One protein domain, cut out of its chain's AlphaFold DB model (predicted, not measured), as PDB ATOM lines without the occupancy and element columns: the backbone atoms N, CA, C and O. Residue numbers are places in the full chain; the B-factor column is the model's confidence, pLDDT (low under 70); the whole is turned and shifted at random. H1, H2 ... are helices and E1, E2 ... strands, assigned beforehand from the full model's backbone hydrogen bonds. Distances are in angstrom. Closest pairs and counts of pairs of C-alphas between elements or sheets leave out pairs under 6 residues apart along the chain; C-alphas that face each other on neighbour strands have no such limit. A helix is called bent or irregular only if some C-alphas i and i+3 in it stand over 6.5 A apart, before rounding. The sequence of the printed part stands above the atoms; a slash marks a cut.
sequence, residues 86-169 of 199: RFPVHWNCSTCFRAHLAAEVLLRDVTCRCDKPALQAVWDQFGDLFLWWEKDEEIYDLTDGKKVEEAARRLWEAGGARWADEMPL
ATOM      1  N   ARG A  86     100.002 125.635  95.986       85.56
ATOM      2  CA  ARG A  86     100.764 126.786  95.482       85.56
ATOM      3  C   ARG A  86     100.593 126.866  93.963       85.56
ATOM      4  O   ARG A  86     100.686 125.835  93.300       85.56
ATOM      5  N   PHE A  87     100.373 128.051  93.409       89.94
ATOM      6  CA  PHE A  87     100.272 128.262  91.959       89.94
ATOM      7  C   PHE A  87     100.830 129.640  91.570       89.94
ATOM      8  O   PHE A  87     100.986 130.490  92.449       89.94
ATOM      9  N   PRO A  88     101.163 129.893  90.287       92.69
ATOM     10  CA  PRO A  88     101.801 131.142  89.895       92.69
ATOM     11  C   PRO A  88     100.808 132.300  89.972       92.69
ATOM     12  O   PRO A  88      99.704 132.240  89.419       92.69
ATOM     13  N   VAL A  89     101.212 133.379  90.635       90.94
ATOM     14  CA  VAL A  89     100.339 134.521  90.902       90.94
ATOM     15  C   VAL A  89     100.929 135.839  90.421       90.94
ATOM     16  O   VAL A  89     100.196 136.657  89.855       90.94
ATOM     17  N   HIS A  90     102.235 136.033  90.576       91.56
ATOM     18  CA  HIS A  90     102.905 137.261  90.159       91.56
ATOM     19  C   HIS A  90     104.150 136.981  89.354       91.56
ATOM     20  O   HIS A  90     104.804 135.964  89.544       91.56
ATOM     21  N   TRP A  91     104.530 137.937  88.525       92.12
ATOM     22  CA  TRP A  91     105.878 138.037  87.987       92.12
ATOM     23  C   TRP A  91     106.367 139.477  88.156       92.12
ATOM     24  O   TRP A  91     105.578 140.391  88.382       92.12
ATOM     25  N   ASN A  92     107.670 139.687  88.055       89.50
ATOM     26  CA  ASN A  92     108.305 140.980  88.191       89.50
ATOM     27  C   ASN A  92     109.074 141.214  86.913       89.50
ATOM     28  O   ASN A  92     109.818 140.345  86.451       89.50
ATOM     29  N   CYS A  93     108.931 142.420  86.390       91.62
ATOM     30  CA  CYS A  93     109.746 142.855  85.282       91.62
ATOM     31  C   CYS A  93     111.201 142.974  85.749       91.62
ATOM     32  O   CYS A  93     111.501 143.810  86.597       91.62
ATOM     33  N   SER A  94     112.114 142.181  85.196       90.06
ATOM     34  CA  SER A  94     113.545 142.255  85.528       90.06
ATOM     35  C   SER A  94     114.196 143.564  85.054       90.06
ATOM     36  O   SER A  94     115.249 143.944  85.560       90.06
ATOM     37  N   THR A  95     113.541 144.302  84.148       91.38
ATOM     38  CA  THR A  95     113.986 145.625  83.683       91.38
ATOM     39  C   THR A  95     113.649 146.750  84.667       91.38
ATOM     40  O   THR A  95     114.480 147.621  84.909       91.38
ATOM     41  N   CYS A  96     112.428 146.783  85.221       91.25
ATOM     42  CA  CYS A  96     111.968 147.894  86.073       91.25
ATOM     43  C   CYS A  96     111.520 147.494  87.482       91.25
ATOM     44  O   CYS A  96     111.001 148.338  88.214       91.25
ATOM     45  N   PHE A  97     111.667 146.219  87.838       88.31
ATOM     46  CA  PHE A  97     111.351 145.617  89.136       88.31
ATOM     47  C   PHE A  97     109.908 145.821  89.617       88.31
ATOM     48  O   PHE A  97     109.620 145.720  90.808       88.31
ATOM     49  N   ARG A  98     108.982 146.120  88.699       88.12
ATOM     50  CA  ARG A  98     107.557 146.237  89.022       88.12
ATOM     51  C   ARG A  98     106.929 144.856  89.055       88.12
ATOM     52  O   ARG A  98     107.255 144.035  88.203       88.12
ATOM     53  N   ALA A  99     106.028 144.650  90.009       88.69
ATOM     54  CA  ALA A  99     105.213 143.450  90.108       88.69
ATOM     55  C   ALA A  99     103.989 143.537  89.193       88.69
ATOM     56  O   ALA A  99     103.349 144.585  89.091       88.69
ATOM     57  N   HIS A 100     103.666 142.409  88.580       91.31
ATOM     58  CA  HIS A 100     102.605 142.204  87.606       91.31
ATOM     59  C   HIS A 100     101.835 140.931  87.939       91.31
ATOM     60  O   HIS A 100     102.329 140.056  88.657       91.31
ATOM     61  N   LEU A 101     100.625 140.806  87.405       91.31
ATOM     62  CA  LEU A 101      99.866 139.568  87.525       91.31
ATOM     63  C   LEU A 101     100.428 138.507  86.579       91.31
ATOM     64  O   LEU A 101     100.619 138.768  85.395       91.31
ATOM     65  N   ALA A 102     100.606 137.275  87.064       92.25
ATOM     66  CA  ALA A 102     100.889 136.127  86.192       92.25
ATOM     67  C   ALA A 102      99.782 135.929  85.139       92.25
ATOM     68  O   ALA A 102     100.053 135.460  84.034       92.25
ATOM     69  N   ALA A 103      98.554 136.365  85.453       91.12
ATOM     70  CA  ALA A 103      97.433 136.402  84.522       91.12
ATOM     71  C   ALA A 103      97.720 137.212  83.248       91.12
ATOM     72  O   ALA A 103      97.243 136.818  82.194       91.12
ATOM     73  N   GLU A 104      98.512 138.289  83.311       92.12
ATOM     74  CA  GLU A 104      98.877 139.084  82.125       92.12
ATOM     75  C   GLU A 104      99.628 138.226  81.098       92.12
ATOM     76  O   GLU A 104      99.332 138.272  79.908       92.12
ATOM     77  N   VAL A 105     100.548 137.373  81.560       93.88
ATOM     78  CA  VAL A 105     101.276 136.438  80.689       93.88
ATOM     79  C   VAL A 105     100.344 135.333  80.194       93.88
ATOM     80  O   VAL A 105     100.301 135.058  79.000       93.88
ATOM     81  N   LEU A 106      99.543 134.734  81.085       92.69
ATOM     82  CA  LEU A 106      98.599 133.660  80.734       92.69
ATOM     83  C   LEU A 106      97.548 134.098  79.700       92.69
ATOM     84  O   LEU A 106      97.172 133.303  78.839       92.69
ATOM     85  N   LEU A 107      97.093 135.352  79.784       90.00
ATOM     86  CA  LEU A 107      96.157 135.991  78.853       90.00
ATOM     87  C   LEU A 107      96.836 136.590  77.621       90.00
ATOM     88  O   LEU A 107      96.139 137.033  76.711       90.00
ATOM     89  N   ARG A 108      98.174 136.581  77.577       90.31
ATOM     90  CA  ARG A 108      98.983 137.187  76.513       90.31
ATOM     91  C   ARG A 108      98.730 138.694  76.354       90.31
ATOM     92  O   ARG A 108      98.848 139.230  75.259       90.31
ATOM     93  N   ASP A 109      98.408 139.365  77.456       90.19
ATOM     94  CA  ASP A 109      98.151 140.807  77.551       90.19
ATOM     95  C   ASP A 109      99.186 141.464  78.479       90.19
ATOM     96  O   ASP A 109      98.879 142.084  79.500       90.19
ATOM     97  N   VAL A 110     100.464 141.232  78.172       92.31
ATOM     98  CA  VAL A 110     101.575 141.724  78.989       92.31
ATOM     99  C   VAL A 110     101.737 143.222  78.778       92.31
ATOM    100  O   VAL A 110     102.139 143.675  77.706       92.31
ATOM    101  N   THR A 111     101.499 144.002  79.834       88.25
ATOM    102  CA  THR A 111     101.672 145.457  79.799       88.25
ATOM    103  C   THR A 111     102.602 145.922  80.914       88.25
ATOM    104  O   THR A 111     102.370 145.710  82.102       88.25
ATOM    105  N   CYS A 112     103.692 146.602  80.547       90.75
ATOM    106  CA  CYS A 112     104.629 147.171  81.512       90.75
ATOM    107  C   CYS A 112     105.036 148.590  81.128       90.75
ATOM    108  O   CYS A 112     105.324 148.875  79.972       90.75
ATOM    109  N   ARG A 113     105.126 149.482  82.122       89.44
ATOM    110  CA  ARG A 113     105.436 150.907  81.901       89.44
ATOM    111  C   ARG A 113     106.885 151.192  81.502       89.44
ATOM    112  O   ARG A 113     107.216 152.350  81.283       89.44
ATOM    113  N   CYS A 114     107.764 150.194  81.527       91.44
ATOM    114  CA  CYS A 114     109.162 150.374  81.138       91.44
ATOM    115  C   CYS A 114     109.420 150.071  79.660       91.44
ATOM    116  O   CYS A 114     110.585 150.038  79.268       91.44
ATOM    117  N   ASP A 115     108.367 149.771  78.887       88.00
ATOM    118  CA  ASP A 115     108.374 149.439  77.451       88.00
ATOM    119  C   ASP A 115     109.259 148.243  77.052       88.00
ATOM    120  O   ASP A 115     109.363 147.888  75.883       88.00
ATOM    121  N   LYS A 116     109.898 147.605  78.035       91.69
ATOM    122  CA  LYS A 116     110.782 146.442  77.906       91.69
ATOM    123  C   LYS A 116     110.476 145.431  79.015       91.69
ATOM    124  O   LYS A 116     111.336 145.212  79.877       91.69
ATOM    125  N   PRO A 117     109.232 144.916  79.094       92.94
ATOM    126  CA  PRO A 117     108.872 143.879  80.050       92.94
ATOM    127  C   PRO A 117     109.788 142.674  79.863       92.94
ATOM    128  O   PRO A 117     109.854 142.110  78.775       92.94
ATOM    129  N   ALA A 118     110.489 142.293  80.928       93.81
ATOM    130  CA  ALA A 118     111.382 141.151  80.887       93.81
ATOM    131  C   ALA A 118     111.070 140.159  82.010       93.81
ATOM    132  O   ALA A 118     110.965 140.550  83.175       93.81
ATOM    133  N   LEU A 119     110.888 138.887  81.658       94.19
ATOM    134  CA  LEU A 119     110.515 137.818  82.580       94.19
ATOM    135  C   LEU A 119     111.752 137.062  83.054       94.19
ATOM    136  O   LEU A 119     112.586 136.637  82.261       94.19
ATOM    137  N   GLN A 120     111.852 136.860  84.363       89.12
ATOM    138  CA  GLN A 120     112.931 136.068  84.964       89.12
ATOM    139  C   GLN A 120     112.418 135.140  86.060       89.12
ATOM    140  O   GLN A 120     112.939 134.048  86.265       89.12
ATOM    141  N   ALA A 121     111.390 135.575  86.778       91.81
ATOM    142  CA  ALA A 121     110.873 134.851  87.915       91.81
ATOM    143  C   ALA A 121     109.374 135.063  88.048       91.81
ATOM    144  O   ALA A 121     108.826 136.083  87.619       91.81
ATOM    145  N   VAL A 122     108.744 134.078  88.666       93.06
ATOM    146  CA  VAL A 122     107.329 134.057  89.008       93.06
ATOM    147  C   VAL A 122     107.226 133.643  90.464       93.06
ATOM    148  O   VAL A 122     107.964 132.771  90.923       93.06
ATOM    149  N   TRP A 123     106.301 134.262  91.180       91.38
ATOM    150  CA  TRP A 123     106.024 134.026  92.588       91.38
ATOM    151  C   TRP A 123     104.611 133.497  92.762       91.38
ATOM    152  O   TRP A 123     103.729 133.731  91.926       91.38
ATOM    153  N   ASP A 124     104.407 132.755  93.839       90.31
ATOM    154  CA  ASP A 124     103.112 132.180  94.171       90.31
ATOM    155  C   ASP A 124     102.241 133.121  95.011       90.31
ATOM    156  O   ASP A 124     102.623 134.250  95.328       90.31
ATOM    157  N   GLN A 125     101.053 132.648  95.408       86.81
ATOM    158  CA  GLN A 125     100.156 133.419  96.271       86.81
ATOM    159  C   GLN A 125     100.787 133.843  97.608       86.81
ATOM    160  O   GLN A 125     100.304 134.790  98.220       86.81
ATOM    161  N   PHE A 126     101.842 133.173  98.071       83.88
ATOM    162  CA  PHE A 126     102.487 133.413  99.360       83.88
ATOM    163  C   PHE A 126     103.646 134.407  99.283       83.88
ATOM    164  O   PHE A 126     104.133 134.844 100.327       83.88
ATOM    165  N   GLY A 127     104.033 134.818  98.073       82.50
ATOM    166  CA  GLY A 127     105.198 135.668  97.841       82.50
ATOM    167  C   GLY A 127     106.509 134.886  97.836       82.50
ATOM    168  O   GLY A 127     107.586 135.466  97.950       82.50
ATOM    169  N   ASP A 128     106.445 133.571  97.700       85.38
ATOM    170  CA  ASP A 128     107.631 132.745  97.561       85.38
ATOM    171  C   ASP A 128     107.949 132.524  96.083       85.38
ATOM    172  O   ASP A 128     107.068 132.539  95.218       85.38
ATOM    173  N   LEU A 129     109.230 132.296  95.785       89.06
ATOM    174  CA  LEU A 129     109.672 131.969  94.434       89.06
ATOM    175  C   LEU A 129     109.002 130.669  93.967       89.06
ATOM    176  O   LEU A 129     109.167 129.620  94.588       89.06
ATOM    177  N   PHE A 130     108.276 130.753  92.855       90.88
ATOM    178  CA  PHE A 130     107.540 129.639  92.269       90.88
ATOM    179  C   PHE A 130     108.283 129.050  91.070       90.88
ATOM    180  O   PHE A 130     108.552 127.852  91.028       90.88
ATOM    181  N   LEU A 131     108.667 129.905  90.120       92.19
ATOM    182  CA  LEU A 131     109.497 129.536  88.973       92.19
ATOM    183  C   LEU A 131     110.610 130.556  88.801       92.19
ATOM    184  O   LEU A 131     110.416 131.756  89.001       92.19
ATOM    185  N   TRP A 132     111.769 130.061  88.392       91.56
ATOM    186  CA  TRP A 132     112.936 130.866  88.073       91.56
ATOM    187  C   TRP A 132     113.516 130.408  86.746       91.56
ATOM    188  O   TRP A 132     113.758 129.217  86.548       91.56
ATOM    189  N   TRP A 133     113.782 131.370  85.874       87.19
ATOM    190  CA  TRP A 133     114.460 131.163  84.609       87.19
ATOM    191  C   TRP A 133     115.638 132.120  84.535       87.19
ATOM    192  O   TRP A 133     115.488 133.343  84.499       87.19
ATOM    193  N   GLU A 134     116.842 131.567  84.535       84.12
ATOM    194  CA  GLU A 134     118.051 132.367  84.423       84.12
ATOM    195  C   GLU A 134     118.212 132.868  82.984       84.12
ATOM    196  O   GLU A 134     118.745 132.152  82.144       84.12
ATOM    197  N   LYS A 135     117.735 134.093  82.710       81.81
ATOM    198  CA  LYS A 135     117.848 134.767  81.399       81.81
ATOM    199  C   LYS A 135     117.541 133.830  80.224       81.81
ATOM    200  O   LYS A 135     118.310 133.720  79.276       81.81
ATOM    201  N   ASP A 136     116.419 133.133  80.323       91.50
ATOM    202  CA  ASP A 136     115.995 132.194  79.295       91.50
ATOM    203  C   ASP A 136     115.577 132.955  78.033       91.50
ATOM    204  O   ASP A 136     114.565 133.657  78.021       91.50
ATOM    205  N   GLU A 137     116.374 132.821  76.977       93.81
ATOM    206  CA  GLU A 137     116.199 133.550  75.720       93.81
ATOM    207  C   GLU A 137     114.826 133.315  75.066       93.81
ATOM    208  O   GLU A 137     114.346 134.194  74.348       93.81
ATOM    209  N   GLU A 138     114.150 132.198  75.356       94.69
ATOM    210  CA  GLU A 138     112.845 131.853  74.777       94.69
ATOM    211  C   GLU A 138     111.679 132.618  75.416       94.69
ATOM    212  O   GLU A 138     110.607 132.709  74.827       94.69
ATOM    213  N   ILE A 139     111.860 133.172  76.618       93.88
ATOM    214  CA  ILE A 139     110.772 133.818  77.379       93.88
ATOM    215  C   ILE A 139     111.167 135.147  78.024       93.88
ATOM    216  O   ILE A 139     110.313 135.840  78.572       93.88
ATOM    217  N   TYR A 140     112.452 135.508  77.987       93.88
ATOM    218  CA  TYR A 140     112.968 136.667  78.704       93.88
ATOM    219  C   TYR A 140     112.360 137.978  78.211       93.88
ATOM    220  O   TYR A 140     111.982 138.796  79.034       93.88
ATOM    221  N   ASP A 141     112.258 138.192  76.899       95.12
ATOM    222  CA  ASP A 141     111.742 139.441  76.329       95.12
ATOM    223  C   ASP A 141     110.247 139.325  76.016       95.12
ATOM    224  O   ASP A 141     109.859 138.757  74.997       95.12
ATOM    225  N   LEU A 142     109.403 139.884  76.883       95.38
ATOM    226  CA  LEU A 142     107.950 139.823  76.721       95.38
ATOM    227  C   LEU A 142     107.399 140.892  75.761       95.38
ATOM    228  O   LEU A 142     106.183 141.047  75.664       95.38
ATOM    229  N   THR A 143     108.252 141.648  75.060       94.69
ATOM    230  CA  THR A 143     107.798 142.458  73.914       94.69
ATOM    231  C   THR A 143     107.518 141.598  72.681       94.69
ATOM    232  O   THR A 143     106.744 142.002  71.811       94.69
ATOM    233  N   ASP A 144     108.109 140.401  72.614       95.12
ATOM    234  CA  ASP A 144     107.869 139.423  71.561       95.12
ATOM    235  C   ASP A 144     106.668 138.538  71.917       95.12
ATOM    236  O   ASP A 144     106.686 137.775  72.888       95.12
ATOM    237  N   GLY A 145     105.627 138.602  71.084       93.62
ATOM    238  CA  GLY A 145     104.417 137.802  71.254       93.62
ATOM    239  C   GLY A 145     104.687 136.296  71.322       93.62
ATOM    240  O   GLY A 145     104.049 135.613  72.117       93.62
ATOM    241  N   LYS A 146     105.669 135.766  70.578       94.94
ATOM    242  CA  LYS A 146     106.002 134.329  70.620       94.94
ATOM    243  C   LYS A 146     106.592 133.917  71.965       94.94
ATOM    244  O   LYS A 146     106.282 132.847  72.483       94.94
ATOM    245  N   LYS A 147     107.402 134.791  72.559       96.56
ATOM    246  CA  LYS A 147     107.994 134.567  73.881       96.56
ATOM    247  C   LYS A 147     106.946 134.648  74.985       96.56
ATOM    248  O   LYS A 147     106.987 133.867  75.932       96.56
ATOM    249  N   VAL A 148     105.959 135.534  74.834       96.06
ATOM    250  CA  VAL A 148     104.786 135.594  75.720       96.06
ATOM    251  C   VAL A 148     103.974 134.301  75.629       96.06
ATOM    252  O   VAL A 148     103.565 133.769  76.659       96.06
ATOM    253  N   GLU A 149     103.767 133.756  74.427       94.44
ATOM    254  CA  GLU A 149     103.071 132.476  74.240       94.44
ATOM    255  C   GLU A 149     103.804 131.306  74.901       94.44
ATOM    256  O   GLU A 149     103.177 130.502  75.595       94.44
ATOM    257  N   GLU A 150     105.122 131.231  74.736       95.88
ATOM    258  CA  GLU A 150     105.939 130.194  75.364       95.88
ATOM    259  C   GLU A 150     105.968 130.342  76.893       95.88
ATOM    260  O   GLU A 150     105.799 129.360  77.624       95.88
ATOM    261  N   ALA A 151     106.088 131.571  77.401       95.31
ATOM    262  CA  ALA A 151     105.987 131.860  78.829       95.31
ATOM    263  C   ALA A 151     104.620 131.441  79.388       95.31
ATOM    264  O   ALA A 151     104.547 130.799  80.439       95.31
ATOM    265  N   ALA A 152     103.539 131.746  78.664       94.50
ATOM    266  CA  ALA A 152     102.191 131.337  79.026       94.50
ATOM    267  C   ALA A 152     102.078 129.810  79.076       94.50
ATOM    268  O   ALA A 152     101.595 129.281  80.075       94.50
ATOM    269  N   ARG A 153     102.561 129.089  78.055       94.94
ATOM    270  CA  ARG A 153     102.548 127.616  78.015       94.94
ATOM    271  C   ARG A 153     103.249 127.012  79.235       94.94
ATOM    272  O   ARG A 153     102.677 126.153  79.903       94.94
ATOM    273  N   ARG A 154     104.447 127.498  79.576       95.06
ATOM    274  CA  ARG A 154     105.208 127.023  80.748       95.06
ATOM    275  C   ARG A 154     104.506 127.337  82.067       95.06
ATOM    276  O   ARG A 154     104.474 126.497  82.962       95.06
ATOM    277  N   LEU A 155     103.919 128.528  82.192       94.06
ATOM    278  CA  LEU A 155     103.115 128.897  83.358       94.06
ATOM    279  C   LEU A 155     101.884 128.001  83.505       94.06
ATOM    280  O   LEU A 155     101.566 127.583  84.617       94.06
ATOM    281  N   TRP A 156     101.208 127.689  82.399       92.56
ATOM    282  CA  TRP A 156     100.081 126.763  82.366       92.56
ATOM    283  C   TRP A 156     100.475 125.373  82.868       92.56
ATOM    284  O   TRP A 156      99.834 124.863  83.785       92.56
ATOM    285  N   GLU A 157     101.560 124.803  82.337       92.12
ATOM    286  CA  GLU A 157     102.091 123.491  82.743       92.12
ATOM    287  C   GLU A 157     102.511 123.444  84.214       92.12
ATOM    288  O   GLU A 157     102.340 122.425  84.880       92.12
ATOM    289  N   ALA A 158     103.007 124.561  84.745       90.44
ATOM    290  CA  ALA A 158     103.409 124.674  86.138       90.44
ATOM    291  C   ALA A 158     102.238 124.893  87.117       90.44
ATOM    292  O   ALA A 158     102.475 124.991  88.316       90.44
ATOM    293  N   GLY A 159     100.986 124.978  86.651       89.81
ATOM    294  CA  GLY A 159      99.809 125.146  87.518       89.81
ATOM    295  C   GLY A 159      99.025 126.444  87.312       89.81
ATOM    296  O   GLY A 159      98.135 126.756  88.103       89.81
ATOM    297  N   GLY A 160      99.299 127.193  86.240       87.88
ATOM    298  CA  GLY A 160      98.560 128.402  85.861       87.88
ATOM    299  C   GLY A 160      97.074 128.173  85.561       87.88
ATOM    300  O   GLY A 160      96.304 129.132  85.571       87.88
ATOM    301  N   ALA A 161      96.644 126.916  85.387       86.00
ATOM    302  CA  ALA A 161      95.249 126.545  85.134       86.00
ATOM    303  C   ALA A 161      94.249 127.050  86.177       86.00
ATOM    304  O   ALA A 161      93.091 127.285  85.847       86.00
ATOM    305  N   ARG A 162      94.708 127.323  87.401       82.62
ATOM    306  CA  ARG A 162      93.899 127.958  88.449       82.62
ATOM    307  C   ARG A 162      93.271 129.280  88.035       82.62
ATOM    308  O   ARG A 162      92.201 129.625  88.526       82.62
ATOM    309  N   TRP A 163      93.917 130.018  87.137       81.75
ATOM    310  CA  TRP A 163      93.354 131.258  86.629       81.75
ATOM    311  C   TRP A 163      92.152 131.018  85.716       81.75
ATOM    312  O   TRP A 163      91.285 131.876  85.696       81.75
ATOM    313  N   ALA A 164      92.051 129.870  85.038       74.88
ATOM    314  CA  ALA A 164      90.960 129.537  84.117       74.88
ATOM    315  C   ALA A 164      89.621 129.294  84.814       74.88
ATOM    316  O   ALA A 164      88.576 129.695  84.304       74.88
ATOM    317  N   ASP A 165      89.669 128.668  85.989       69.56
ATOM    318  CA  ASP A 165      88.487 128.389  86.808       69.56
ATOM    319  C   ASP A 165      87.888 129.677  87.409       69.56
ATOM    320  O   ASP A 165      86.706 129.739  87.740       69.56
ATOM    321  N   GLU A 166      88.711 130.719  87.558       66.50
ATOM    322  CA  GLU A 166      88.460 131.864  88.445       66.50
ATOM    323  C   GLU A 166      88.375 133.214  87.728       66.50
ATOM    324  O   GLU A 166      87.764 134.178  88.204       66.50
ATOM    325  N   MET A 167      89.019 133.295  86.573       67.62
ATOM    326  CA  MET A 167      88.863 134.341  85.586       67.62
ATOM    327  C   MET A 167      88.629 133.601  84.282       67.62
ATOM    328  O   MET A 167      89.535 132.892  83.866       67.62
ATOM    329  N   PRO A 168      87.455 133.695  83.636       56.09
ATOM    330  CA  PRO A 168      87.253 133.038  82.354       56.09
ATOM    331  C   PRO A 168      88.284 133.594  81.368       56.09
ATOM    332  O   PRO A 168      88.107 134.666  80.789       56.09
ATOM    333  N   LEU A 169      89.402 132.879  81.244       57.00
ATOM    334  CA  LEU A 169      90.447 133.146  80.282       57.00
ATOM    335  C   LEU A 169      89.768 132.831  78.963       57.00
ATOM    336  O   LEU A 169      89.488 131.666  78.680       57.00
TER     337      LEU A 169
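This is residues 86 to 169 of the 199 residues of an uncharacterized protein of Coniochaeta sp. 2T2.1 (UniProt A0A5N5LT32). A twisted wall of four antiparallel strands has one face covered by the long helix H2 and the short helix H1, which touch each other, while the other face has no named helix on it. A last short helix, H3, follows H2 and lies off the sheet at one end of the domain. The printed part has 84 residues, with four named strands and three named helices in the order E1, E2, H1, E3, E4, H2, H3; the sheet runs E2, E1, E3, E4, and the class is mixed, helices and strands. The whole is compact, with a radius of gyration of the C-alphas of 11.4 A, and rounded, spanning 30 by 24 by 21 A.

E1, residues 88 to 93, begins at C-alpha 88 (101.801, 131.142, 89.895) and is 14.9 A long. E2 is residues 99 to 101, and H1 is residues 102 to 106. E3, residues 119 to 124, is 14.9 A long, and E4 is residues 129 to 132. H2, residues 145 to 160, begins at C-alpha 145 (104.417, 137.802, 71.254) and is 18.3 A long; it is irregular, but only just, with C-alphas 157 and 160 6.8 A apart. H3, residues 162 to 166, ends at C-alpha 166 (88.460, 131.864, 88.445).

From edge to edge of the sheet the strands' lines turn by 88 degrees. E1 and E2 form a hairpin at 138 degrees, with N 100 and O 91 2.8 A apart, within hydrogen-bond range. Inner strands E1 and E3 are antiparallel at 146 degrees, with N 123 and O 90 at 2.8 A. E3 and E4 form a hairpin at 156 degrees, with N 130 and O 122 at 2.8 A. E2, H1 and E3 make a split strand-helix-strand unit, two strands running the same way with E1 between them, and its crossover is right-handed. H1 is on the sheet over E1, at a height of 8.7 A. H2 is on the same face at a height of 9.7 A, over E3 and only just over E1, where 3 of its C-alphas fall; it runs along the strands, at 24 degrees to E3 on the local plane. H1 and H2 touch, the closest C-alphas being those of Leu 106 and Ala 152, 4.6 A apart. H3 is only just not on the sheet, with 4 pairs of C-alphas within 10 A, and meets H2 only through their link. Every O i to N i+4 pair is within hydrogen-bond range in H1 and H2; H3 has 0 of 1, and 1 of 2 O i to N i+3 pairs.

The two C-alphas farthest apart, those of Thr 95 and Asp 165, are 30.9 A apart. The printed part has no cut. The links H1 to E3 and E4 to H2 are long, 12 residues each. Mean pLDDT of the printed part is 89.2; residues 165 to 169 are under 70.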